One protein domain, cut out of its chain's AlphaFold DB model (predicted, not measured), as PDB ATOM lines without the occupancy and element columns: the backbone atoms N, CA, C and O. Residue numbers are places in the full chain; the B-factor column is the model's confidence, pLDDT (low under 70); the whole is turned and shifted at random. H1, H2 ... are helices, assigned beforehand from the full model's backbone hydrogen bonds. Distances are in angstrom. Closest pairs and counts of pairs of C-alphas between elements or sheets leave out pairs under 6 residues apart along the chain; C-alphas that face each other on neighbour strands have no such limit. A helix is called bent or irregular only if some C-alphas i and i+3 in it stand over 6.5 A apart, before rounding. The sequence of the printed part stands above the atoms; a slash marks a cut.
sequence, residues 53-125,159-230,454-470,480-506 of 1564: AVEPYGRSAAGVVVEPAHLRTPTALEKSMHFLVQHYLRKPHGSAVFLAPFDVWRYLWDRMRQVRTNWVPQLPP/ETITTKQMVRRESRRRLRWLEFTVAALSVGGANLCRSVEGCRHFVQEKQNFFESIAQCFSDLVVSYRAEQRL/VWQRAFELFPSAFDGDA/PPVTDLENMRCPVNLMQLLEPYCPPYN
ATOM      1  N   ALA A  53     -61.342  10.630 119.130       52.71
ATOM      2  CA  ALA A  53     -60.716  11.236 120.297       52.71
ATOM      3  C   ALA A  53     -61.034  12.739 120.399       52.71
ATOM      4  O   ALA A  53     -60.661  13.543 119.539       52.71
ATOM      5  N   VAL A  54     -61.675  13.141 121.501       56.17
ATOM      6  CA  VAL A  54     -61.834  14.560 121.850       56.17
ATOM      7  C   VAL A  54     -60.494  15.117 122.351       56.17
ATOM      8  O   VAL A  54     -59.769  14.458 123.103       56.17
ATOM      9  N   GLU A  55     -60.172  16.332 121.911       56.67
ATOM     10  CA  GLU A  55     -58.905  17.049 122.117       56.67
ATOM     11  C   GLU A  55     -58.615  17.353 123.603       56.67
ATOM     12  O   GLU A  55     -59.489  17.924 124.258       56.67
ATOM     13  N   PRO A  56     -57.429  17.027 124.155       55.27
ATOM     14  CA  PRO A  56     -57.045  17.466 125.500       55.27
ATOM     15  C   PRO A  56     -56.883  18.987 125.596       55.27
ATOM     16  O   PRO A  56     -56.641  19.655 124.592       55.27
ATOM     17  N   TYR A  57     -56.971  19.530 126.813       53.36
ATOM     18  CA  TYR A  57     -56.752  20.960 127.036       53.36
ATOM     19  C   TYR A  57     -55.324  21.395 126.687       53.36
ATOM     20  O   TYR A  57     -54.348  20.913 127.272       53.36
ATOM     21  N   GLY A  58     -55.216  22.364 125.774       51.87
ATOM     22  CA  GLY A  58     -53.968  23.024 125.405       51.87
ATOM     23  C   GLY A  58     -53.423  23.858 126.562       51.87
ATOM     24  O   GLY A  58     -53.744  25.036 126.712       51.87
ATOM     25  N   ARG A  59     -52.595  23.242 127.408       55.22
ATOM     26  CA  ARG A  59     -51.838  23.943 128.452       55.22
ATOM     27  C   ARG A  59     -50.699  24.722 127.804       55.22
ATOM     28  O   ARG A  59     -49.967  24.159 127.000       55.22
ATOM     29  N   SER A  60     -50.467  25.963 128.231       48.18
ATOM     30  CA  SER A  60     -49.373  26.805 127.713       48.18
ATOM     31  C   SER A  60     -47.981  26.166 127.850       48.18
ATOM     32  O   SER A  60     -47.097  26.458 127.056       48.18
ATOM     33  N   ALA A  61     -47.800  25.246 128.808       45.31
ATOM     34  CA  ALA A  61     -46.583  24.444 128.969       45.31
ATOM     35  C   ALA A  61     -46.275  23.509 127.779       45.31
ATOM     36  O   ALA A  61     -45.132  23.101 127.615       45.31
ATOM     37  N   ALA A  62     -47.264  23.189 126.937       46.86
ATOM     38  CA  ALA A  62     -47.073  22.406 125.717       46.86
ATOM     39  C   ALA A  62     -46.594  23.251 124.517       46.86
ATOM     40  O   ALA A  62     -46.420  22.705 123.434       46.86
ATOM     41  N   GLY A  63     -46.446  24.575 124.661       35.21
ATOM     42  CA  GLY A  63     -45.994  25.485 123.597       35.21
ATOM     43  C   GLY A  63     -46.986  25.719 122.445       35.21
ATOM     44  O   GLY A  63     -46.842  26.702 121.725       35.21
ATOM     45  N   VAL A  64     -48.010  24.871 122.293       47.36
ATOM     46  CA  VAL A  64     -48.998  24.950 121.205       47.36
ATOM     47  C   VAL A  64     -49.897  26.182 121.353       47.36
ATOM     48  O   VAL A  64     -50.982  26.129 121.938       47.36
ATOM     49  N   VAL A  65     -49.460  27.293 120.764       47.97
ATOM     50  CA  VAL A  65     -50.367  28.326 120.263       47.97
ATOM     51  C   VAL A  65     -51.155  27.681 119.126       47.97
ATOM     52  O   VAL A  65     -50.612  27.433 118.054       47.97
ATOM     53  N   VAL A  66     -52.422  27.346 119.374       54.17
ATOM     54  CA  VAL A  66     -53.305  26.850 118.312       54.17
ATOM     55  C   VAL A  66     -53.604  28.027 117.393       54.17
ATOM     56  O   VAL A  66     -54.347  28.934 117.769       54.17
ATOM     57  N   GLU A  67     -52.993  28.030 116.210       50.10
ATOM     58  CA  GLU A  67     -53.275  29.027 115.179       50.10
ATOM     59  C   GLU A  67     -54.774  29.056 114.843       50.10
ATOM     60  O   GLU A  67     -55.429  28.009 114.897       50.10
ATOM     61  N   PRO A  68     -55.330  30.203 114.410       54.95
ATOM     62  CA  PRO A  68     -56.734  30.288 114.012       54.95
ATOM     63  C   PRO A  68     -57.151  29.249 112.958       54.95
ATOM     64  O   PRO A  68     -58.253  28.715 113.047       54.95
ATOM     65  N   ALA A  69     -56.258  28.905 112.021       52.40
ATOM     66  CA  ALA A  69     -56.479  27.873 111.000       52.40
ATOM     67  C   ALA A  69     -56.619  26.448 111.575       52.40
ATOM     68  O   ALA A  69     -57.297  25.605 110.994       52.40
ATOM     69  N   HIS A  70     -56.019  26.185 112.738       61.25
ATOM     70  CA  HIS A  70     -56.033  24.891 113.420       61.25
ATOM     71  C   HIS A  70     -57.180  24.758 114.449       61.25
ATOM     72  O   HIS A  70     -57.331  23.716 115.097       61.25
ATOM     73  N   LEU A  71     -58.018  25.790 114.621       63.88
ATOM     74  CA  LEU A  71     -59.186  25.729 115.500       63.88
ATOM     75  C   LEU A  71     -60.306  24.887 114.874       63.88
ATOM     76  O   LEU A  71     -60.854  25.222 113.827       63.88
ATOM     77  N   ARG A  72     -60.722  23.823 115.577       65.62
ATOM     78  CA  ARG A  72     -61.922  23.041 115.225       65.62
ATOM     79  C   ARG A  72     -63.121  23.965 114.998       65.62
ATOM     80  O   ARG A  72     -63.421  24.799 115.859       65.62
ATOM     81  N   THR A  73     -63.846  23.738 113.903       68.13
ATOM     82  CA  THR A  73     -65.050  24.505 113.569       68.13
ATOM     83  C   THR A  73     -66.104  24.426 114.685       68.13
ATOM     84  O   THR A  73     -66.171  23.433 115.422       68.13
ATOM     85  N   PRO A  74     -66.985  25.433 114.817       70.68
ATOM     86  CA  PRO A  74     -67.988  25.467 115.879       70.68
ATOM     87  C   PRO A  74     -68.923  24.255 115.870       70.68
ATOM     88  O   PRO A  74     -69.267  23.746 116.935       70.68
ATOM     89  N   THR A  75     -69.273  23.744 114.686       71.07
ATOM     90  CA  THR A  75     -70.074  22.524 114.497       71.07
ATOM     91  C   THR A  75     -69.317  21.259 114.904       71.07
ATOM     92  O   THR A  75     -69.897  20.399 115.568       71.07
ATOM     93  N   ALA A  76     -68.017  21.148 114.608       71.77
ATOM     94  CA  ALA A  76     -67.182  20.048 115.098       71.77
ATOM     95  C   ALA A  76     -67.024  20.078 116.632       71.77
ATOM     96  O   ALA A  76     -66.960  19.025 117.275       71.77
ATOM     97  N   LEU A  77     -67.018  21.267 117.241       77.99
ATOM     98  CA  LEU A  77     -67.031  21.452 118.696       77.99
ATOM     99  C   LEU A  77     -68.397  21.098 119.320       77.99
ATOM    100  O   LEU A  77     -68.429  20.385 120.324       77.99
ATOM    101  N   GLU A  78     -69.520  21.478 118.702       80.10
ATOM    102  CA  GLU A  78     -70.865  21.022 119.107       80.10
ATOM    103  C   GLU A  78     -70.991  19.490 119.017       80.10
ATOM    104  O   GLU A  78     -71.455  18.848 119.962       80.10
ATOM    105  N   LYS A  79     -70.508  18.880 117.925       78.38
ATOM    106  CA  LYS A  79     -70.476  17.419 117.733       78.38
ATOM    107  C   LYS A  79     -69.573  16.731 118.769       78.38
ATOM    108  O   LYS A  79     -69.957  15.700 119.318       78.38
ATOM    109  N   SER A  80     -68.442  17.349 119.130       80.55
ATOM    110  CA  SER A  80     -67.562  16.886 120.218       80.55
ATOM    111  C   SER A  80     -68.256  16.924 121.588       80.55
ATOM    112  O   SER A  80     -68.145  15.971 122.359       80.55
ATOM    113  N   MET A  81     -69.019  17.976 121.899       84.25
ATOM    114  CA  MET A  81     -69.763  18.076 123.164       84.25
ATOM    115  C   MET A  81     -70.946  17.106 123.229       84.25
ATOM    116  O   MET A  81     -71.126  16.434 124.248       84.25
ATOM    117  N   HIS A  82     -71.705  16.945 122.141       83.41
ATOM    118  CA  HIS A  82     -72.735  15.907 122.055       83.41
ATOM    119  C   HIS A  82     -72.145  14.501 122.239       83.41
ATOM    120  O   HIS A  82     -72.749  13.692 122.944       83.41
ATOM    121  N   PHE A  83     -70.955  14.220 121.693       80.00
ATOM    122  CA  PHE A  83     -70.244  12.957 121.920       80.00
ATOM    123  C   PHE A  83     -69.899  12.744 123.407       80.00
ATOM    124  O   PHE A  83     -70.228  11.693 123.960       80.00
ATOM    125  N   LEU A  84     -69.322  13.743 124.091       84.51
ATOM    126  CA  LEU A  84     -69.033  13.650 125.533       84.51
ATOM    127  C   LEU A  84     -70.304  13.360 126.352       84.51
ATOM    128  O   LEU A  84     -70.323  12.427 127.157       84.51
ATOM    129  N   VAL A  85     -71.388  14.106 126.117       84.45
ATOM    130  CA  VAL A  85     -72.665  13.916 126.832       84.45
ATOM    131  C   VAL A  85     -73.270  12.538 126.548       84.45
ATOM    132  O   VAL A  85     -73.715  11.854 127.472       84.45
ATOM    133  N   GLN A  86     -73.265  12.096 125.290       80.73
ATOM    134  CA  GLN A  86     -73.874  10.828 124.899       80.73
ATOM    135  C   GLN A  86     -73.108   9.622 125.461       80.73
ATOM    136  O   GLN A  86     -73.728   8.764 126.089       80.73
ATOM    137  N   HIS A  87     -71.786   9.571 125.274       74.28
ATOM    138  CA  HIS A  87     -70.970   8.379 125.548       74.28
ATOM    139  C   HIS A  87     -70.451   8.267 126.990       74.28
ATOM    140  O   HIS A  87     -70.042   7.177 127.387       74.28
ATOM    141  N   TYR A  88     -70.470   9.349 127.780       78.68
ATOM    142  CA  TYR A  88     -70.027   9.327 129.184       78.68
ATOM    143  C   TYR A  88     -71.164   9.545 130.187       78.68
ATOM    144  O   TYR A  88     -71.071   9.042 131.303       78.68
ATOM    145  N   LEU A  89     -72.230  10.271 129.822       80.89
ATOM    146  CA  LEU A  89     -73.276  10.665 130.776       80.89
ATOM    147  C   LEU A  89     -74.646  10.025 130.486       80.89
ATOM    148  O   LEU A  89     -75.266   9.499 131.409       80.89
ATOM    149  N   ARG A  90     -75.139  10.032 129.236       81.28
ATOM    150  CA  ARG A  90     -76.452   9.434 128.885       81.28
ATOM    151  C   ARG A  90     -76.401   7.916 128.700       81.28
ATOM    152  O   ARG A  90     -77.297   7.212 129.167       81.28
ATOM    153  N   LYS A  91     -75.390   7.413 127.990       75.82
ATOM    154  CA  LYS A  91     -75.174   5.990 127.684       75.82
ATOM    155  C   LYS A  91     -73.692   5.632 127.887       75.82
ATOM    156  O   LYS A  91     -72.976   5.442 126.908       75.82
ATOM    157  N   PRO A  92     -73.203   5.563 129.140       73.32
ATOM    158  CA  PRO A  92     -71.841   5.123 129.413       73.32
ATOM    159  C   PRO A  92     -71.630   3.686 128.932       73.32
ATOM    160  O   PRO A  92     -72.439   2.807 129.221       73.32
ATOM    161  N   HIS A  93     -70.537   3.454 128.202       69.16
ATOM    162  CA  HIS A  93     -70.233   2.161 127.572       69.16
ATOM    163  C   HIS A  93     -69.465   1.181 128.471       69.16
ATOM    164  O   HIS A  93     -69.331   0.010 128.124       69.16
ATOM    165  N   GLY A  94     -68.975   1.631 129.629       70.25
ATOM    166  CA  GLY A  94     -68.253   0.793 130.581       70.25
ATOM    167  C   GLY A  94     -68.449   1.255 132.022       70.25
ATOM    168  O   GLY A  94     -68.556   2.451 132.296       70.25
ATOM    169  N   SER A  95     -68.437   0.304 132.956       74.53
ATOM    170  CA  SER A  95     -68.608   0.553 134.393       74.53
ATOM    171  C   SER A  95     -67.523   1.442 135.013       74.53
ATOM    172  O   SER A  95     -67.759   2.052 136.055       74.53
ATOM    173  N   ALA A  96     -66.366   1.583 134.353       70.96
ATOM    174  CA  ALA A  96     -65.291   2.504 134.730       70.96
ATOM    175  C   ALA A  96     -65.788   3.944 134.979       70.96
ATOM    176  O   ALA A  96     -65.292   4.600 135.892       70.96
ATOM    177  N   VAL A  97     -66.825   4.387 134.250       73.74
ATOM    178  CA  VAL A  97     -67.497   5.690 134.434       73.74
ATOM    179  C   VAL A  97     -67.971   5.915 135.879       73.74
ATOM    180  O   VAL A  97     -67.938   7.041 136.371       73.74
ATOM    181  N   PHE A  98     -68.383   4.849 136.571       78.19
ATOM    182  CA  PHE A  98     -68.856   4.898 137.957       78.19
ATOM    183  C   PHE A  98     -67.788   4.448 138.960       78.19
ATOM    184  O   PHE A  98     -67.758   4.938 140.084       78.19
ATOM    185  N   LEU A  99     -66.907   3.522 138.569       78.08
ATOM    186  CA  LEU A  99     -65.869   2.972 139.449       78.08
ATOM    187  C   LEU A  99     -64.708   3.953 139.705       78.08
ATOM    188  O   LEU A  99     -64.088   3.871 140.767       78.08
ATOM    189  N   ALA A 100     -64.443   4.875 138.771       76.85
ATOM    190  CA  ALA A 100     -63.381   5.887 138.836       76.85
ATOM    191  C   ALA A 100     -63.935   7.322 138.633       76.85
ATOM    192  O   ALA A 100     -63.590   8.005 137.665       76.85
ATOM    193  N   PRO A 101     -64.824   7.813 139.523       78.41
ATOM    194  CA  PRO A 101     -65.593   9.038 139.285       78.41
ATOM    195  C   PRO A 101     -64.734  10.310 139.230       78.41
ATOM    196  O   PRO A 101     -65.135  11.276 138.583       78.41
ATOM    197  N   PHE A 102     -63.564  10.325 139.882       80.69
ATOM    198  CA  PHE A 102     -62.620  11.445 139.817       80.69
ATOM    199  C   PHE A 102     -61.944  11.538 138.447       80.69
ATOM    200  O   PHE A 102     -61.997  12.593 137.825       80.69
ATOM    201  N   ASP A 103     -61.358  10.444 137.954       77.77
ATOM    202  CA  ASP A 103     -60.640  10.416 136.673       77.77
ATOM    203  C   ASP A 103     -61.575  10.737 135.503       77.77
ATOM    204  O   ASP A 103     -61.230  11.499 134.600       77.77
ATOM    205  N   VAL A 104     -62.804  10.221 135.570       78.15
ATOM    206  CA  VAL A 104     -63.863  10.465 134.585       78.15
ATOM    207  C   VAL A 104     -64.311  11.929 134.606       78.15
ATOM    208  O   VAL A 104     -64.411  12.541 133.540       78.15
ATOM    209  N   TRP A 105     -64.518  12.538 135.782       83.61
ATOM    210  CA  TRP A 105     -64.825  13.973 135.845       83.61
ATOM    211  C   TRP A 105     -63.642  14.855 135.460       83.61
ATOM    212  O   TRP A 105     -63.856  15.876 134.814       83.61
ATOM    213  N   ARG A 106     -62.406  14.470 135.790       80.79
ATOM    214  CA  ARG A 106     -61.190  15.199 135.404       80.79
ATOM    215  C   ARG A 106     -60.967  15.148 133.891       80.79
ATOM    216  O   ARG A 106     -60.649  16.179 133.304       80.79
ATOM    217  N   TYR A 107     -61.238  14.011 133.246       81.01
ATOM    218  CA  TYR A 107     -61.297  13.898 131.786       81.01
ATOM    219  C   TYR A 107     -62.398  14.788 131.189       81.01
ATOM    220  O   TYR A 107     -62.114  15.608 130.318       81.01
ATOM    221  N   LEU A 108     -63.642  14.686 131.671       84.31
ATOM    222  CA  LEU A 108     -64.756  15.493 131.156       84.31
ATOM    223  C   LEU A 108     -64.519  17.001 131.335       84.31
ATOM    224  O   LEU A 108     -64.766  17.764 130.406       84.31
ATOM    225  N   TRP A 109     -63.997  17.426 132.485       84.82
ATOM    226  CA  TRP A 109     -63.620  18.814 132.770       84.82
ATOM    227  C   TRP A 109     -62.533  19.316 131.815       84.82
ATOM    228  O   TRP A 109     -62.707  20.382 131.226       84.82
ATOM    229  N   ASP A 110     -61.459  18.550 131.610       82.50
ATOM    230  CA  ASP A 110     -60.378  18.882 130.673       82.50
ATOM    231  C   ASP A 110     -60.904  19.045 129.236       82.50
ATOM    232  O   ASP A 110     -60.636  20.054 128.578       82.50
ATOM    233  N   ARG A 111     -61.753  18.116 128.777       82.61
ATOM    234  CA  ARG A 111     -62.342  18.158 127.429       82.61
ATOM    235  C   ARG A 111     -63.359  19.287 127.248       82.61
ATOM    236  O   ARG A 111     -63.295  19.993 126.245       82.61
ATOM    237  N   MET A 112     -64.243  19.529 128.217       85.16
ATOM    238  CA  MET A 112     -65.159  20.682 128.181       85.16
ATOM    239  C   MET A 112     -64.393  22.014 128.233       85.16
ATOM    240  O   MET A 112     -64.760  22.963 127.539       85.16
ATOM    241  N   ARG A 113     -63.296  22.084 129.002       82.84
ATOM    242  CA  ARG A 113     -62.411  23.258 129.062       82.84
ATOM    243  C   ARG A 113     -61.723  23.514 127.720       82.84
ATOM    244  O   ARG A 113     -61.676  24.671 127.310       82.84
ATOM    245  N   GLN A 114     -61.263  22.479 127.011       80.08
ATOM    246  CA  GLN A 114     -60.703  22.634 125.663       80.08
ATOM    247  C   GLN A 114     -61.741  23.123 124.654       80.08
ATOM    248  O   GLN A 114     -61.476  24.078 123.928       80.08
ATOM    249  N   VAL A 115     -62.945  22.540 124.634       80.21
ATOM    250  CA  VAL A 115     -64.017  22.994 123.730       80.21
ATOM    251  C   VAL A 115     -64.370  24.463 124.006       80.21
ATOM    252  O   VAL A 115     -64.438  25.257 123.069       80.21
ATOM    253  N   ARG A 116     -64.494  24.863 125.279       82.26
ATOM    254  CA  ARG A 116     -64.698  26.270 125.673       82.26
ATOM    255  C   ARG A 116     -63.565  27.177 125.181       82.26
ATOM    256  O   ARG A 116     -63.838  28.205 124.569       82.26
ATOM    257  N   THR A 117     -62.308  26.807 125.430       78.15
ATOM    258  CA  THR A 117     -61.142  27.600 125.012       78.15
ATOM    259  C   THR A 117     -60.999  27.684 123.491       78.15
ATOM    260  O   THR A 117     -60.566  28.724 123.012       78.15
ATOM    261  N   ASN A 118     -61.448  26.686 122.726       76.83
ATOM    262  CA  ASN A 118     -61.502  26.782 121.266       76.83
ATOM    263  C   ASN A 118     -62.688  27.632 120.768       76.83
ATOM    264  O   ASN A 118     -62.566  28.275 119.729       76.83
ATOM    265  N   TRP A 119     -63.823  27.666 121.481       76.33
ATOM    266  CA  TRP A 119     -64.985  28.492 121.114       76.33
ATOM    267  C   TRP A 119     -64.797  29.989 121.371       76.33
ATOM    268  O   TRP A 119     -65.319  30.787 120.593       76.33
ATOM    269  N   VAL A 120     -64.116  30.384 122.454       68.04
ATOM    270  CA  VAL A 120     -64.019  31.800 122.867       68.04
ATOM    271  C   VAL A 120     -63.326  32.689 121.815       68.04
ATOM    272  O   VAL A 120     -63.909  33.718 121.481       68.04
ATOM    273  N   PRO A 121     -62.180  32.310 121.206       67.33
ATOM    274  CA  PRO A 121     -61.569  33.069 120.106       67.33
ATOM    275  C   PRO A 121     -62.432  33.150 118.841       67.33
ATOM    276  O   PRO A 121     -62.241  34.045 118.028       67.33
ATOM    277  N   GLN A 122     -63.381  32.225 118.669       66.09
ATOM    278  CA  GLN A 122     -64.293  32.192 117.523       66.09
ATOM    279  C   GLN A 122     -65.564  33.031 117.756       66.09
ATOM    280  O   GLN A 122     -66.465  33.020 116.911       66.09
ATOM    281  N   LEU A 123     -65.731  33.675 118.919       60.71
ATOM    282  CA  LEU A 123     -66.862  34.573 119.186       60.71
ATOM    283  C   LEU A 123     -66.700  35.889 118.401       60.71
ATOM    284  O   LEU A 123     -65.582  36.394 118.304       60.71
ATOM    285  N   PRO A 124     -67.794  36.502 117.906       53.49
ATOM    286  CA  PRO A 124     -67.755  37.885 117.439       53.49
ATOM    287  C   PRO A 124     -67.199  38.807 118.542       53.49
ATOM    288  O   PRO A 124     -67.606  38.649 119.701       53.49
ATOM    289  N   PRO A 125     -66.297  39.759 118.230       51.31
ATOM    290  CA  PRO A 125     -65.725  40.648 119.237       51.31
ATOM    291  C   PRO A 125     -66.794  41.429 120.013       51.31
ATOM    292  O   PRO A 125     -67.837  41.808 119.482       51.31
ATOM    293  N   GLU A 159     -76.606  36.632 100.969       37.10
ATOM    294  CA  GLU A 159     -75.527  35.947 101.691       37.10
ATOM    295  C   GLU A 159     -75.161  36.686 102.993       37.10
ATOM    296  O   GLU A 159     -75.071  36.071 104.059       37.10
ATOM    297  N   THR A 160     -75.085  38.019 102.982       43.90
ATOM    298  CA  THR A 160     -74.873  38.817 104.211       43.90
ATOM    299  C   THR A 160     -76.061  38.779 105.184       43.90
ATOM    300  O   THR A 160     -75.861  38.777 106.401       43.90
ATOM    301  N   ILE A 161     -77.311  38.675 104.716       45.56
ATOM    302  CA  ILE A 161     -78.477  38.516 105.611       45.56
ATOM    303  C   ILE A 161     -78.560  37.097 106.199       45.56
ATOM    304  O   ILE A 161     -78.904  36.936 107.377       45.56
ATOM    305  N   THR A 162     -78.253  36.065 105.411       47.49
ATOM    306  CA  THR A 162     -78.263  34.666 105.871       47.49
ATOM    307  C   THR A 162     -77.126  34.394 106.851       47.49
ATOM    308  O   THR A 162     -77.402  33.899 107.944       47.49
ATOM    309  N   THR A 163     -75.897  34.836 106.572       56.81
ATOM    310  CA  THR A 163     -74.772  34.779 107.530       56.81
ATOM    311  C   THR A 163     -75.076  35.541 108.826       56.81
ATOM    312  O   THR A 163     -74.962  34.956 109.907       56.81
ATOM    313  N   LYS A 164     -75.595  36.783 108.768       58.28
ATOM    314  CA  LYS A 164     -76.043  37.530 109.969       58.28
ATOM    315  C   LYS A 164     -77.147  36.793 110.756       58.28
ATOM    316  O   LYS A 164     -77.272  37.007 111.966       58.28
ATOM    317  N   GLN A 165     -77.937  35.905 110.139       62.50
ATOM    318  CA  GLN A 165     -78.839  34.993 110.864       62.50
ATOM    319  C   GLN A 165     -78.138  33.742 111.406       62.50
ATOM    320  O   GLN A 165     -78.426  33.357 112.540       62.50
ATOM    321  N   MET A 166     -77.245  33.111 110.642       61.78
ATOM    322  CA  MET A 166     -76.506  31.909 111.045       61.78
ATOM    323  C   MET A 166     -75.666  32.185 112.292       61.78
ATOM    324  O   MET A 166     -75.880  31.517 113.305       61.78
ATOM    325  N   VAL A 167     -74.866  33.258 112.288       64.74
ATOM    326  CA  VAL A 167     -74.077  33.720 113.447       64.74
ATOM    327  C   VAL A 167     -74.967  33.940 114.681       64.74
ATOM    328  O   VAL A 167     -74.600  33.568 115.790       64.74
ATOM    329  N   ARG A 168     -76.194  34.462 114.509       66.40
ATOM    330  CA  ARG A 168     -77.176  34.681 115.598       66.40
ATOM    331  C   ARG A 168     -77.956  33.435 116.042       66.40
ATOM    332  O   ARG A 168     -78.642  33.492 117.068       66.40
ATOM    333  N   ARG A 169     -77.942  32.341 115.273       69.73
ATOM    334  CA  ARG A 169     -78.449  31.017 115.695       69.73
ATOM    335  C   ARG A 169     -77.350  30.253 116.424       69.73
ATOM    336  O   ARG A 169     -77.594  29.634 117.453       69.73
ATOM    337  N   GLU A 170     -76.144  30.336 115.888       67.02
ATOM    338  CA  GLU A 170     -74.918  29.758 116.411       67.02
ATOM    339  C   GLU A 170     -74.505  30.356 117.760       67.02
ATOM    340  O   GLU A 170     -74.279  29.595 118.696       67.02
ATOM    341  N   SER A 171     -74.499  31.686 117.912       69.75
ATOM    342  CA  SER A 171     -74.184  32.348 119.187       69.75
ATOM    343  C   SER A 171     -75.039  31.796 120.331       69.75
ATOM    344  O   SER A 171     -74.512  31.424 121.377       69.75
ATOM    345  N   ARG A 172     -76.340  31.588 120.086       73.71
ATOM    346  CA  ARG A 172     -77.282  30.984 121.043       73.71
ATOM    347  C   ARG A 172     -77.018  29.502 121.314       73.71
ATOM    348  O   ARG A 172     -77.282  29.052 122.428       73.71
ATOM    349  N   ARG A 173     -76.540  28.730 120.328       75.39
ATOM    350  CA  ARG A 173     -76.142  27.325 120.537       75.39
ATOM    351  C   ARG A 173     -74.900  27.251 121.421       75.39
ATOM    352  O   ARG A 173     -74.936  26.571 122.446       75.39
ATOM    353  N   ARG A 174     -73.861  28.032 121.103       75.13
ATOM    354  CA  ARG A 174     -72.648  28.172 121.928       75.13
ATOM    355  C   ARG A 174     -72.983  28.667 123.343       75.13
ATOM    356  O   ARG A 174     -72.509  28.087 124.312       75.13
ATOM    357  N   LEU A 175     -73.868  29.660 123.481       79.65
ATOM    358  CA  LEU A 175     -74.343  30.177 124.772       79.65
ATOM    359  C   LEU A 175     -74.998  29.077 125.623       79.65
ATOM    360  O   LEU A 175     -74.643  28.917 126.787       79.65
ATOM    361  N   ARG A 176     -75.892  28.264 125.039       83.27
ATOM    362  CA  ARG A 176     -76.489  27.109 125.735       83.27
ATOM    363  C   ARG A 176     -75.450  26.052 126.121       83.27
ATOM    364  O   ARG A 176     -75.585  25.435 127.172       83.27
ATOM    365  N   TRP A 177     -74.398  25.856 125.329       86.49
ATOM    366  CA  TRP A 177     -73.293  24.969 125.705       86.49
ATOM    367  C   TRP A 177     -72.403  25.528 126.825       86.49
ATOM    368  O   TRP A 177     -71.926  24.750 127.656       86.49
ATOM    369  N   LEU A 178     -72.207  26.848 126.909       85.65
ATOM    370  CA  LEU A 178     -71.569  27.492 128.066       85.65
ATOM    371  C   LEU A 178     -72.431  27.316 129.327       85.65
ATOM    372  O   LEU A 178     -71.915  26.908 130.366       85.65
ATOM    373  N   GLU A 179     -73.745  27.532 129.216       88.65
ATOM    374  CA  GLU A 179     -74.724  27.271 130.282       88.65
ATOM    375  C   GLU A 179     -74.696  25.797 130.740       88.65
ATOM    376  O   GLU A 179     -74.589  25.528 131.941       88.65
ATOM    377  N   PHE A 180     -74.676  24.836 129.807       90.59
ATOM    378  CA  PHE A 180     -74.484  23.414 130.112       90.59
ATOM    379  C   PHE A 180     -73.150  23.144 130.816       90.59
ATOM    380  O   PHE A 180     -73.114  22.397 131.787       90.59
ATOM    381  N   THR A 181     -72.052  23.758 130.367       89.37
ATOM    382  CA  THR A 181     -70.713  23.547 130.945       89.37
ATOM    383  C   THR A 181     -70.636  24.060 132.386       89.37
ATOM    384  O   THR A 181     -70.086  23.383 133.255       89.37
ATOM    385  N   VAL A 182     -71.245  25.214 132.681       88.98
ATOM    386  CA  VAL A 182     -71.394  25.731 134.055       88.98
ATOM    387  C   VAL A 182     -72.194  24.757 134.927       88.98
ATOM    388  O   VAL A 182     -71.789  24.475 136.061       88.98
ATOM    389  N   ALA A 183     -73.297  24.209 134.408       91.75
ATOM    390  CA  ALA A 183     -74.117  23.238 135.127       91.75
ATOM    391  C   ALA A 183     -73.384  21.905 135.364       91.75
ATOM    392  O   ALA A 183     -73.356  21.419 136.496       91.75
ATOM    393  N   ALA A 184     -72.737  21.356 134.334       90.83
ATOM    394  CA  ALA A 184     -71.977  20.111 134.378       90.83
ATOM    395  C   ALA A 184     -70.824  20.179 135.387       90.83
ATOM    396  O   ALA A 184     -70.705  19.284 136.224       90.83
ATOM    397  N   LEU A 185     -70.038  21.263 135.387       88.86
ATOM    398  CA  LEU A 185     -68.989  21.473 136.388       88.86
ATOM    399  C   LEU A 185     -69.578  21.574 137.802       88.86
ATOM    400  O   LEU A 185     -69.133  20.856 138.695       88.86
ATOM    401  N   SER A 186     -70.605  22.405 138.008       89.77
ATOM    402  CA  SER A 186     -71.202  22.626 139.338       89.77
ATOM    403  C   SER A 186     -71.802  21.341 139.928       89.77
ATOM    404  O   SER A 186     -71.489  20.966 141.060       89.77
ATOM    405  N   VAL A 187     -72.636  20.627 139.162       90.30
ATOM    406  CA  VAL A 187     -73.250  19.354 139.583       90.30
ATOM    407  C   VAL A 187     -72.195  18.250 139.701       90.30
ATOM    408  O   VAL A 187     -72.267  17.445 140.629       90.30
ATOM    409  N   GLY A 188     -71.180  18.236 138.832       87.58
ATOM    410  CA  GLY A 188     -70.047  17.314 138.901       87.58
ATOM    411  C   GLY A 188     -69.249  17.463 140.197       87.58
ATOM    412  O   GLY A 188     -69.077  16.489 140.927       87.58
ATOM    413  N   GLY A 189     -68.853  18.688 140.557       86.63
ATOM    414  CA  GLY A 189     -68.180  18.975 141.828       86.63
ATOM    415  C   GLY A 189     -69.050  18.671 143.053       86.63
ATOM    416  O   GLY A 189     -68.549  18.162 144.054       86.63
ATOM    417  N   ALA A 190     -70.363  18.908 142.975       88.65
ATOM    418  CA  ALA A 190     -71.296  18.517 144.033       88.65
ATOM    419  C   ALA A 190     -71.431  16.984 144.166       88.65
ATOM    420  O   ALA A 190     -71.544  16.480 145.283       88.65
ATOM    421  N   ASN A 191     -71.365  16.237 143.057       88.79
ATOM    422  CA  ASN A 191     -71.327  14.773 143.060       88.79
ATOM    423  C   ASN A 191     -70.010  14.241 143.640       88.79
ATOM    424  O   ASN A 191     -70.033  13.287 144.413       88.79
ATOM    425  N   LEU A 192     -68.874  14.873 143.324       86.31
ATOM    426  CA  LEU A 192     -67.597  14.522 143.947       86.31
ATOM    427  C   LEU A 192     -67.627  14.761 145.466       86.31
ATOM    428  O   LEU A 192     -67.088  13.956 146.208       86.31
ATOM    429  N   CYS A 193     -68.338  15.777 145.960       87.17
ATOM    430  CA  CYS A 193     -68.521  16.046 147.396       87.17
ATOM    431  C   CYS A 193     -69.554  15.150 148.127       87.17
ATOM    432  O   CYS A 193     -70.000  15.509 149.221       87.17
ATOM    433  N   ARG A 194     -69.957  14.001 147.562       87.35
ATOM    434  CA  ARG A 194     -70.899  13.060 148.210       87.35
ATOM    435  C   ARG A 194     -70.288  12.238 149.349       87.35
ATOM    436  O   ARG A 194     -71.025  11.839 150.245       87.35
ATOM    437  N   SER A 195     -68.977  11.995 149.336       85.16
ATOM    438  CA  SER A 195     -68.269  11.252 150.390       85.16
ATOM    439  C   SER A 195     -67.169  12.095 151.042       85.16
ATOM    440  O   SER A 195     -66.745  13.119 150.508       85.16
ATOM    441  N   VAL A 196     -66.682  11.662 152.208       84.49
ATOM    442  CA  VAL A 196     -65.594  12.346 152.932       84.49
ATOM    443  C   VAL A 196     -64.275  12.319 152.144       84.49
ATOM    444  O   VAL A 196     -63.532  13.297 152.144       84.49
ATOM    445  N   GLU A 197     -63.993  11.224 151.438       82.32
ATOM    446  CA  GLU A 197     -62.870  11.109 150.494       82.32
ATOM    447  C   GLU A 197     -63.057  12.057 149.299       82.32
ATOM    448  O   GLU A 197     -62.153  12.820 148.954       82.32
ATOM    449  N   GLY A 198     -64.283  12.096 148.774       83.28
ATOM    450  CA  GLY A 198     -64.798  13.070 147.819       83.28
ATOM    451  C   GLY A 198     -64.459  14.518 148.162       83.28
ATOM    452  O   GLY A 198     -63.757  15.202 147.413       83.28
ATOM    453  N   CYS A 199     -64.895  14.970 149.338       83.42
ATOM    454  CA  CYS A 199     -64.609  16.308 149.850       83.42
ATOM    455  C   CYS A 199     -63.104  16.583 150.006       83.42
ATOM    456  O   CYS A 199     -62.658  17.691 149.709       83.42
ATOM    457  N   ARG A 200     -62.303  15.599 150.439       81.36
ATOM    458  CA  ARG A 200     -60.847  15.765 150.622       81.36
ATOM    459  C   ARG A 200     -60.122  15.975 149.288       81.36
ATOM    460  O   ARG A 200     -59.338  16.918 149.191       81.36
ATOM    461  N   HIS A 201     -60.424  15.180 148.262       77.91
ATOM    462  CA  HIS A 201     -59.889  15.393 146.910       77.91
ATOM    463  C   HIS A 201     -60.386  16.707 146.292       77.91
ATOM    464  O   HIS A 201     -59.591  17.478 145.753       77.91
ATOM    465  N   PHE A 202     -61.674  17.031 146.448       79.73
ATOM    466  CA  PHE A 202     -62.224  18.301 145.968       79.73
ATOM    467  C   PHE A 202     -61.555  19.523 146.624       79.73
ATOM    468  O   PHE A 202     -61.365  20.541 145.966       79.73
ATOM    469  N   VAL A 203     -61.149  19.436 147.897       76.77
ATOM    470  CA  VAL A 203     -60.381  20.497 148.579       76.77
ATOM    471  C   VAL A 203     -58.970  20.665 148.007       76.77
ATOM    472  O   VAL A 203     -58.485  21.796 147.972       76.77
ATOM    473  N   GLN A 204     -58.331  19.593 147.530       77.04
ATOM    474  CA  GLN A 204     -56.996  19.647 146.916       77.04
ATOM    475  C   GLN A 204     -57.036  20.330 145.539       77.04
ATOM    476  O   GLN A 204     -56.281  21.269 145.299       77.04
ATOM    477  N   GLU A 205     -57.956  19.930 144.655       76.11
ATOM    478  CA  GLU A 205     -58.094  20.536 143.316       76.11
ATOM    479  C   GLU A 205     -58.921  21.841 143.307       76.11
ATOM    480  O   GLU A 205     -59.063  22.490 142.264       76.11
ATOM    481  N   LYS A 206     -59.438  22.254 144.475       77.39
ATOM    482  CA  LYS A 206     -60.404  23.347 144.668       77.39
ATOM    483  C   LYS A 206     -60.094  24.595 143.850       77.39
ATOM    484  O   LYS A 206     -60.988  25.123 143.199       77.39
ATOM    485  N   GLN A 207     -58.855  25.081 143.901       77.34
ATOM    486  CA  GLN A 207     -58.473  26.333 143.248       77.34
ATOM    487  C   GLN A 207     -58.669  26.255 141.725       77.34
ATOM    488  O   GLN A 207     -59.325  27.121 141.153       77.34
ATOM    489  N   ASN A 208     -58.194  25.180 141.094       78.43
ATOM    490  CA  ASN A 208     -58.263  24.965 139.643       78.43
ATOM    491  C   ASN A 208     -59.712  24.759 139.166       78.43
ATOM    492  O   ASN A 208     -60.107  25.241 138.097       78.43
ATOM    493  N   PHE A 209     -60.513  24.059 139.973       80.03
ATOM    494  CA  PHE A 209     -61.938  23.836 139.728       80.03
ATOM    495  C   PHE A 209     -62.735  25.149 139.809       80.03
ATOM    496  O   PHE A 209     -63.453  25.505 138.871       80.03
ATOM    497  N   PHE A 210     -62.560  25.919 140.889       81.85
ATOM    498  CA  PHE A 210     -63.220  27.216 141.060       81.85
ATOM    499  C   PHE A 210     -62.767  28.244 140.018       81.85
ATOM    500  O   PHE A 210     -63.600  29.001 139.528       81.85
ATOM    501  N   GLU A 211     -61.490  28.260 139.634       83.63
ATOM    502  CA  GLU A 211     -61.001  29.102 138.539       83.63
ATOM    503  C   GLU A 211     -61.673  28.735 137.208       83.63
ATOM    504  O   GLU A 211     -62.099  29.620 136.469       83.63
ATOM    505  N   SER A 212     -61.852  27.440 136.929       82.89
ATOM    506  CA  SER A 212     -62.521  26.984 135.705       82.89
ATOM    507  C   SER A 212     -63.987  27.430 135.648       82.89
ATOM    508  O   SER A 212     -64.420  27.920 134.606       82.89
ATOM    509  N   ILE A 213     -64.729  27.341 136.762       85.45
ATOM    510  CA  ILE A 213     -66.105  27.865 136.853       85.45
ATOM    511  C   ILE A 213     -66.127  29.400 136.759       85.45
ATOM    512  O   ILE A 213     -66.970  29.950 136.053       85.45
ATOM    513  N   ALA A 214     -65.193  30.100 137.411       84.72
ATOM    514  CA  ALA A 214     -65.092  31.559 137.337       84.72
ATOM    515  C   ALA A 214     -64.837  32.041 135.900       84.72
ATOM    516  O   ALA A 214     -65.496  32.971 135.444       84.72
ATOM    517  N   GLN A 215     -63.951  31.365 135.161       85.90
ATOM    518  CA  GLN A 215     -63.723  31.609 133.735       85.90
ATOM    519  C   GLN A 215     -65.003  31.375 132.921       85.90
ATOM    520  O   GLN A 215     -65.423  32.286 132.219       85.90
ATOM    521  N   CYS A 216     -65.701  30.241 133.099       84.39
ATOM    522  CA  CYS A 216     -66.984  30.010 132.417       84.39
ATOM    523  C   CYS A 216     -68.021  31.108 132.715       84.39
ATOM    524  O   CYS A 216     -68.761  31.504 131.820       84.39
ATOM    525  N   PHE A 217     -68.087  31.620 133.951       84.31
ATOM    526  CA  PHE A 217     -68.976  32.733 134.285       84.31
ATOM    527  C   PHE A 217     -68.527  34.067 133.673       84.31
ATOM    528  O   PHE A 217     -69.388  34.851 133.284       84.31
ATOM    529  N   SER A 218     -67.223  34.331 133.558       82.26
ATOM    530  CA  SER A 218     -66.706  35.487 132.812       82.26
ATOM    531  C   SER A 218     -67.093  35.400 131.335       82.26
ATOM    532  O   SER A 218     -67.699  36.337 130.822       82.26
ATOM    533  N   ASP A 219     -66.844  34.258 130.688       80.63
ATOM    534  CA  ASP A 219     -67.189  33.999 129.283       80.63
ATOM    535  C   ASP A 219     -68.704  34.153 129.045       80.63
ATOM    536  O   ASP A 219     -69.138  34.749 128.057       80.63
ATOM    537  N   LEU A 220     -69.525  33.676 129.987       80.53
ATOM    538  CA  LEU A 220     -70.984  33.779 129.943       80.53
ATOM    539  C   LEU A 220     -71.481  35.224 130.144       80.53
ATOM    540  O   LEU A 220     -72.370  35.666 129.421       80.53
ATOM    541  N   VAL A 221     -70.898  35.990 131.075       75.79
ATOM    542  CA  VAL A 221     -71.227  37.418 131.278       75.79
ATOM    543  C   VAL A 221     -70.791  38.265 130.079       75.79
ATOM    544  O   VAL A 221     -71.538  39.150 129.660       75.79
ATOM    545  N   VAL A 222     -69.628  37.971 129.494       73.43
ATOM    546  CA  VAL A 222     -69.164  38.574 128.235       73.43
ATOM    547  C   VAL A 222     -70.142  38.258 127.102       73.43
ATOM    548  O   VAL A 222     -70.603  39.178 126.430       73.43
ATOM    549  N   SER A 223     -70.550  36.995 126.952       71.74
ATOM    550  CA  SER A 223     -71.511  36.568 125.924       71.74
ATOM    551  C   SER A 223     -72.889  37.222 126.097       71.74
ATOM    552  O   SER A 223     -73.462  37.722 125.130       71.74
ATOM    553  N   TYR A 224     -73.415  37.297 127.324       73.05
ATOM    554  CA  TYR A 224     -74.688  37.974 127.604       73.05
ATOM    555  C   TYR A 224     -74.645  39.485 127.322       73.05
ATOM    556  O   TYR A 224     -75.669  40.050 126.926       73.05
ATOM    557  N   ARG A 225     -73.488  40.138 127.524       68.28
ATOM    558  CA  ARG A 225     -73.265  41.549 127.162       68.28
ATOM    559  C   ARG A 225     -73.163  41.727 125.647       68.28
ATOM    560  O   ARG A 225     -73.851  42.588 125.114       68.28
ATOM    561  N   ALA A 226     -72.391  40.884 124.961       63.81
ATOM    562  CA  ALA A 226     -72.245  40.907 123.504       63.81
ATOM    563  C   ALA A 226     -73.573  40.647 122.765       63.81
ATOM    564  O   ALA A 226     -73.880  41.341 121.801       63.81
ATOM    565  N   GLU A 227     -74.421  39.724 123.240       62.70
ATOM    566  CA  GLU A 227     -75.775  39.552 122.684       62.70
ATOM    567  C   GLU A 227     -76.779  40.643 123.123       62.70
ATOM    568  O   GLU A 227     -77.919  40.637 122.647       62.70
ATOM    569  N   GLN A 228     -76.409  41.531 124.060       59.75
ATOM    570  CA  GLN A 228     -77.295  42.468 124.774       59.75
ATOM    571  C   GLN A 228     -78.547  41.789 125.383       59.75
ATOM    572  O   GLN A 228     -79.629  42.375 125.484       59.75
ATOM    573  N   ARG A 229     -78.447  40.502 125.749       59.36
ATOM    574  CA  ARG A 229     -79.600  39.616 126.018       59.36
ATOM    575  C   ARG A 229     -79.418  38.784 127.280       59.36
ATOM    576  O   ARG A 229     -79.468  37.554 127.259       59.36
ATOM    577  N   LEU A 230     -79.331  39.473 128.414       58.79
ATOM    578  CA  LEU A 230     -79.476  38.876 129.744       58.79
ATOM    579  C   LEU A 230     -80.886  38.276 129.913       58.79
ATOM    580  O   LEU A 230     -81.824  38.948 130.335       58.79
ATOM    581  N   VAL A 454     -80.005   7.123 143.239       86.36
ATOM    582  CA  VAL A 454     -79.332   5.933 142.700       86.36
ATOM    583  C   VAL A 454     -79.835   5.657 141.284       86.36
ATOM    584  O   VAL A 454     -81.032   5.441 141.080       86.36
ATOM    585  N   TRP A 455     -78.941   5.631 140.298       85.27
ATOM    586  CA  TRP A 455     -79.326   5.366 138.913       85.27
ATOM    587  C   TRP A 455     -79.424   3.861 138.656       85.27
ATOM    588  O   TRP A 455     -78.491   3.231 138.165       85.27
ATOM    589  N   GLN A 456     -80.581   3.288 138.996       83.31
ATOM    590  CA  GLN A 456     -80.876   1.848 138.918       83.31
ATOM    591  C   GLN A 456     -80.478   1.213 137.571       83.31
ATOM    592  O   GLN A 456     -79.857   0.154 137.553       83.31
ATOM    593  N   ARG A 457     -80.708   1.913 136.452       81.47
ATOM    594  CA  ARG A 457     -80.353   1.449 135.100       81.47
ATOM    595  C   ARG A 457     -78.855   1.179 134.892       81.47
ATOM    596  O   ARG A 457     -78.501   0.385 134.031       81.47
ATOM    597  N   ALA A 458     -77.958   1.780 135.675       77.08
ATOM    598  CA  ALA A 458     -76.532   1.448 135.613       77.08
ATOM    599  C   ALA A 458     -76.234   0.028 136.131       77.08
ATOM    600  O   ALA A 458     -75.352  -0.640 135.596       77.08
ATOM    601  N   PHE A 459     -76.994  -0.449 137.122       80.53
ATOM    602  CA  PHE A 459     -76.899  -1.819 137.632       80.53
ATOM    603  C   PHE A 459     -77.527  -2.823 136.650       80.53
ATOM    604  O   PHE A 459     -77.017  -3.926 136.503       80.53
ATOM    605  N   GLU A 460     -78.573  -2.425 135.918       81.50
ATOM    606  CA  GLU A 460     -79.144  -3.216 134.811       81.50
ATOM    607  C   GLU A 460     -78.164  -3.357 133.630       81.50
ATOM    608  O   GLU A 460     -78.096  -4.411 133.003       81.50
ATOM    609  N   LEU A 461     -77.400  -2.299 133.325       75.88
ATOM    610  CA  LEU A 461     -76.417  -2.275 132.233       75.88
ATOM    611  C   LEU A 461     -75.100  -2.988 132.581       75.88
ATOM    612  O   LEU A 461     -74.467  -3.556 131.694       75.88
ATOM    613  N   PHE A 462     -74.677  -2.958 133.849       78.95
ATOM    614  CA  PHE A 462     -73.393  -3.510 134.302       78.95
ATOM    615  C   PHE A 462     -73.515  -4.341 135.595       78.95
ATOM    616  O   PHE A 462     -72.799  -4.053 136.557       78.95
ATOM    617  N   PRO A 463     -74.374  -5.380 135.657       72.94
ATOM    618  CA  PRO A 463     -74.646  -6.113 136.900       72.94
ATOM    619  C   PRO A 463     -73.361  -6.661 137.541       72.94
ATOM    620  O   PRO A 463     -72.987  -6.280 138.650       72.94
ATOM    621  N   SER A 464     -72.572  -7.408 136.763       70.47
ATOM    622  CA  SER A 464     -71.317  -8.025 137.210       70.47
ATOM    623  C   SER A 464     -70.195  -7.042 137.580       70.47
ATOM    624  O   SER A 464     -69.117  -7.488 137.971       70.47
ATOM    625  N   ALA A 465     -70.385  -5.728 137.416       68.99
ATOM    626  CA  ALA A 465     -69.394  -4.720 137.793       68.99
ATOM    627  C   ALA A 465     -69.554  -4.211 139.235       68.99
ATOM    628  O   ALA A 465     -68.615  -3.616 139.764       68.99
ATOM    629  N   PHE A 466     -70.715  -4.430 139.861       68.12
ATOM    630  CA  PHE A 466     -71.021  -3.937 141.209       68.12
ATOM    631  C   PHE A 466     -71.105  -5.054 142.263       68.12
ATOM    632  O   PHE A 466     -70.905  -4.783 143.443       68.12
ATOM    633  N   ASP A 467     -71.296  -6.311 141.850       60.44
ATOM    634  CA  ASP A 467     -71.416  -7.475 142.748       60.44
ATOM    635  C   ASP A 467     -70.083  -7.930 143.401       60.44
ATOM    636  O   ASP A 467     -70.061  -8.845 144.225       60.44
ATOM    637  N   GLY A 468     -68.947  -7.326 143.023       52.74
ATOM    638  CA  GLY A 468     -67.605  -7.898 143.227       52.74
ATOM    639  C   GLY A 468     -67.070  -7.961 144.665       52.74
ATOM    640  O   GLY A 468     -66.351  -8.903 144.996       52.74
ATOM    641  N   ASP A 469     -67.412  -7.003 145.532       45.94
ATOM    642  CA  ASP A 469     -66.821  -6.903 146.883       45.94
ATOM    643  C   ASP A 469     -67.535  -7.795 147.935       45.94
ATOM    644  O   ASP A 469     -67.073  -7.923 149.069       45.94
ATOM    645  N   ALA A 470     -68.637  -8.471 147.575       37.08
ATOM    646  CA  ALA A 470     -69.507  -9.194 148.517       37.08
ATOM    647  C   ALA A 470     -69.010 -10.591 148.965       37.08
ATOM    648  O   ALA A 470     -69.619 -11.200 149.846       37.08
ATOM    649  N   PRO A 480     -71.221  -1.397 153.547       51.37
ATOM    650  CA  PRO A 480     -72.489  -0.814 153.115       51.37
ATOM    651  C   PRO A 480     -72.867  -1.327 151.714       51.37
ATOM    652  O   PRO A 480     -71.976  -1.643 150.918       51.37
ATOM    653  N   PRO A 481     -74.168  -1.421 151.382       60.15
ATOM    654  CA  PRO A 481     -74.598  -1.848 150.056       60.15
ATOM    655  C   PRO A 481     -74.094  -0.871 148.986       60.15
ATOM    656  O   PRO A 481     -74.037   0.336 149.206       60.15
ATOM    657  N   VAL A 482     -73.768  -1.371 147.791       64.55
ATOM    658  CA  VAL A 482     -73.213  -0.546 146.692       64.55
ATOM    659  C   VAL A 482     -74.210   0.511 146.182       64.55
ATOM    660  O   VAL A 482     -73.818   1.475 145.535       64.55
ATOM    661  N   THR A 483     -75.491   0.378 146.535       66.17
ATOM    662  CA  THR A 483     -76.550   1.372 146.313       66.17
ATOM    663  C   THR A 483     -76.543   2.544 147.306       66.17
ATOM    664  O   THR A 483     -77.347   3.460 147.151       66.17
ATOM    665  N   ASP A 484     -75.661   2.566 148.310       76.29
ATOM    666  CA  ASP A 484     -75.537   3.694 149.239       76.29
ATOM    667  C   ASP A 484     -75.003   4.949 148.520       76.29
ATOM    668  O   ASP A 484     -73.975   4.918 147.841       76.29
ATOM    669  N   LEU A 485     -75.692   6.081 148.681       80.28
ATOM    670  CA  LEU A 485     -75.297   7.355 148.081       80.28
ATOM    671  C   LEU A 485     -74.043   7.967 148.729       80.28
ATOM    672  O   LEU A 485     -73.427   8.818 148.080       80.28
ATOM    673  N   GLU A 486     -73.650   7.536 149.935       77.03
ATOM    674  CA  GLU A 486     -72.360   7.882 150.563       77.03
ATOM    675  C   GLU A 486     -71.168   7.195 149.850       77.03
ATOM    676  O   GLU A 486     -70.034   7.673 149.938       77.03
ATOM    677  N   ASN A 487     -71.402   6.118 149.085       79.49
ATOM    678  CA  ASN A 487     -70.369   5.437 148.299       79.49
ATOM    679  C   ASN A 487     -70.107   6.165 146.965       79.49
ATOM    680  O   ASN A 487     -71.001   6.308 146.127       79.49
ATOM    681  N   MET A 488     -68.853   6.566 146.727       77.20
ATOM    682  CA  MET A 488     -68.418   7.226 145.484       77.20
ATOM    683  C   MET A 488     -68.662   6.379 144.231       77.20
ATOM    684  O   MET A 488     -68.935   6.939 143.172       77.20
ATOM    685  N   ARG A 489     -68.595   5.044 144.349       78.59
ATOM    686  CA  ARG A 489     -68.825   4.110 143.235       78.59
ATOM    687  C   ARG A 489     -70.302   3.927 142.881       78.59
ATOM    688  O   ARG A 489     -70.594   3.322 141.854       78.59
ATOM    689  N   CYS A 490     -71.231   4.412 143.713       79.59
ATOM    690  CA  CYS A 490     -72.665   4.280 143.464       79.59
ATOM    691  C   CYS A 490     -73.088   5.176 142.279       79.59
ATOM    692  O   CYS A 490     -72.957   6.408 142.379       79.59
ATOM    693  N   PRO A 491     -73.609   4.593 141.176       83.37
ATOM    694  CA  PRO A 491     -74.138   5.336 140.037       83.37
ATOM    695  C   PRO A 491     -75.294   6.248 140.441       83.37
ATOM    696  O   PRO A 491     -76.201   5.838 141.167       83.37
ATOM    697  N   VAL A 492     -75.310   7.472 139.912       86.47
ATOM    698  CA  VAL A 492     -76.353   8.463 140.208       86.47
ATOM    699  C   VAL A 492     -76.872   9.171 138.967       86.47
ATOM    700  O   VAL A 492     -76.246   9.179 137.908       86.47
ATOM    701  N   ASN A 493     -78.048   9.768 139.122       89.31
ATOM    702  CA  ASN A 493     -78.877  10.415 138.111       89.31
ATOM    703  C   ASN A 493     -78.307  11.716 137.486       89.31
ATOM    704  O   ASN A 493     -79.076  12.630 137.189       89.31
ATOM    705  N   LEU A 494     -76.991  11.810 137.237       87.10
ATOM    706  CA  LEU A 494     -76.323  13.017 136.713       87.10
ATOM    707  C   LEU A 494     -77.031  13.617 135.493       87.10
ATOM    708  O   LEU A 494     -77.284  14.818 135.479       87.10
ATOM    709  N   MET A 495     -77.416  12.802 134.505       87.12
ATOM    710  CA  MET A 495     -78.142  13.333 133.347       87.12
ATOM    711  C   MET A 495     -79.545  13.826 133.679       87.12
ATOM    712  O   MET A 495     -79.925  14.850 133.139       87.12
ATOM    713  N   GLN A 496     -80.294  13.220 134.605       88.07
ATOM    714  CA  GLN A 496     -81.611  13.762 134.986       88.07
ATOM    715  C   GLN A 496     -81.500  15.164 135.611       88.07
ATOM    716  O   GLN A 496     -82.422  15.966 135.497       88.07
ATOM    717  N   LEU A 497     -80.360  15.465 136.242       90.16
ATOM    718  CA  LEU A 497     -80.040  16.774 136.816       90.16
ATOM    719  C   LEU A 497     -79.468  17.773 135.788       90.16
ATOM    720  O   LEU A 497     -79.516  18.977 136.033       90.16
ATOM    721  N   LEU A 498     -78.926  17.294 134.659       90.32
ATOM    722  CA  LEU A 498     -78.246  18.104 133.636       90.32
ATOM    723  C   LEU A 498     -79.030  18.269 132.322       90.32
ATOM    724  O   LEU A 498     -78.789  19.230 131.593       90.32
ATOM    725  N   GLU A 499     -79.979  17.380 132.027       87.70
ATOM    726  CA  GLU A 499     -80.810  17.391 130.815       87.70
ATOM    727  C   GLU A 499     -81.514  18.746 130.570       87.70
ATOM    728  O   GLU A 499     -81.475  19.195 129.426       87.70
ATOM    729  N   PRO A 500     -82.042  19.479 131.583       86.80
ATOM    730  CA  PRO A 500     -82.657  20.799 131.371       86.80
ATOM    731  C   PRO A 500     -81.721  21.874 130.797       86.80
ATOM    732  O   PRO A 500     -82.199  22.873 130.264       86.80
ATOM    733  N   TYR A 501     -80.401  21.690 130.914       87.10
ATOM    734  CA  TYR A 501     -79.393  22.607 130.375       87.10
ATOM    735  C   TYR A 501     -78.768  22.086 129.068       87.10
ATOM    736  O   TYR A 501     -78.024  22.816 128.418       87.10
ATOM    737  N   CYS A 502     -79.027  20.831 128.674       85.68
ATOM    738  CA  CYS A 502     -78.428  20.229 127.484       85.68
ATOM    739  C   CYS A 502     -79.088  20.775 126.205       85.68
ATOM    740  O   CYS A 502     -80.310  20.700 126.069       85.68
ATOM    741  N   PRO A 503     -78.319  21.264 125.213       82.52
ATOM    742  CA  PRO A 503     -78.876  21.576 123.903       82.52
ATOM    743  C   PRO A 503     -79.493  20.331 123.236       82.52
ATOM    744  O   PRO A 503     -78.944  19.229 123.376       82.52
ATOM    745  N   PRO A 504     -80.600  20.482 122.483       77.24
ATOM    746  CA  PRO A 504     -81.110  19.412 121.636       77.24
ATOM    747  C   PRO A 504     -80.097  19.082 120.532       77.24
ATOM    748  O   PRO A 504     -79.343  19.949 120.087       77.24
ATOM    749  N   TYR A 505     -80.089  17.824 120.094       67.63
ATOM    750  CA  TYR A 505     -79.321  17.404 118.924       67.63
ATOM    751  C   TYR A 505     -80.078  17.857 117.671       67.63
ATOM    752  O   TYR A 505     -81.197  17.406 117.446       67.63
ATOM    753  N   ASN A 506     -79.512  18.798 116.915       63.81
ATOM    754  CA  ASN A 506     -80.168  19.373 115.737       63.81
ATOM    755  C   ASN A 506     -79.873  18.523 114.494       63.81
ATOM    756  O   ASN A 506     -78.767  17.995 114.364       63.81
TER     757      ASN A 506
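This is residues 53 to 125, 159 to 230, 454 to 470 and 480 to 506 of the 1564 residues of an uncharacterized protein of Trypanosoma brucei brucei (strain 927/4 GUTat10.1) (UniProt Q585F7). You will find an elongated up-and-down bundle of four helical parts, H1, H3, H4 and the arm H5b, with the short helix H8 packed on H4. Residues 159 to 166 of the long H4 stick out lengthwise, residues 60 to 65 stick out as a loop, and H6 and H7 lie far from the bundle's middle. The printed part has 189 residues with eight named helices, H1 to H8 in chain order, and no named strand; the class is all helix. It is compact, with a radius of gyration of the C-alphas of 18.3 A, and spans 65 by 35 by 32 A.

Start at H1, residues 74 to 90, which touches H3, residues 101 to 122, at a shallow tilt of 15 degrees, opposite ways; their closest C-alphas, Leu 77 and Val 115, are 6.1 A apart. H2, residues 96 to 99, is near both. H4, residues 159 to 192, is the hub and touches H3 at a shallow tilt of 24 degrees, opposite ways, closest at the C-alphas of Met 112 and Thr 181, 6.8 A. H5, residues 196 to 226, was assigned as one helix by its hydrogen bonds but is bent, C-alphas 204 and 207 being 7.8 A apart. Its arm H5b, residues 207 to 226, touches residues 175 to 186 of H4, opposite ways at a shallow tilt of 27 degrees; the closest C-alphas are Val 182 and Ile 213, 6.4 A. The other arm, H5a, residues 196 to 204, touches H4 through residues 189 to 192 alone, closest at the C-alphas of Leu 192 and Gly 198, 5.0 A. H6, residues 456 to 461, and H7, residues 467 to 470, touch no helix. H8, residues 494 to 501, touches residues 176 to 188 of H4, closest at the C-alphas of Phe 180 and Tyr 501, 5.0 A. Every O i to N i+4 pair is within hydrogen-bond range in H5a, H5b and H6, against 12 of 13 in H1, 16 of 18 in H3, 28 of 30 in H4 and 2 of 4 in H8; H2 and H7 are too short for such a pair.

Find C-alpha 74 at (-67.988, 25.467, 115.879); from there H1 runs 22.3 A. H3 is 31.8 A long, and H4 runs 48.0 A from C-alpha 159 at (-75.527, 35.947, 101.691). H5b measures 28.1 A. H8 ends at C-alpha 501, at (-79.393, 22.607, 130.375).

The C-alphas of Thr 160 and Ala 470 are the two farthest apart, 65.6 A. Look for three cuts: C-alphas 125 and 159 are 20.6 A apart, 230 and 454 are 35.4 A, and 470 and 480 are 10.0 A. Of the links that are printed whole, none is long. Confidence is low, under 70, in 59 residues, among them 53 to 73 and 159 to 171.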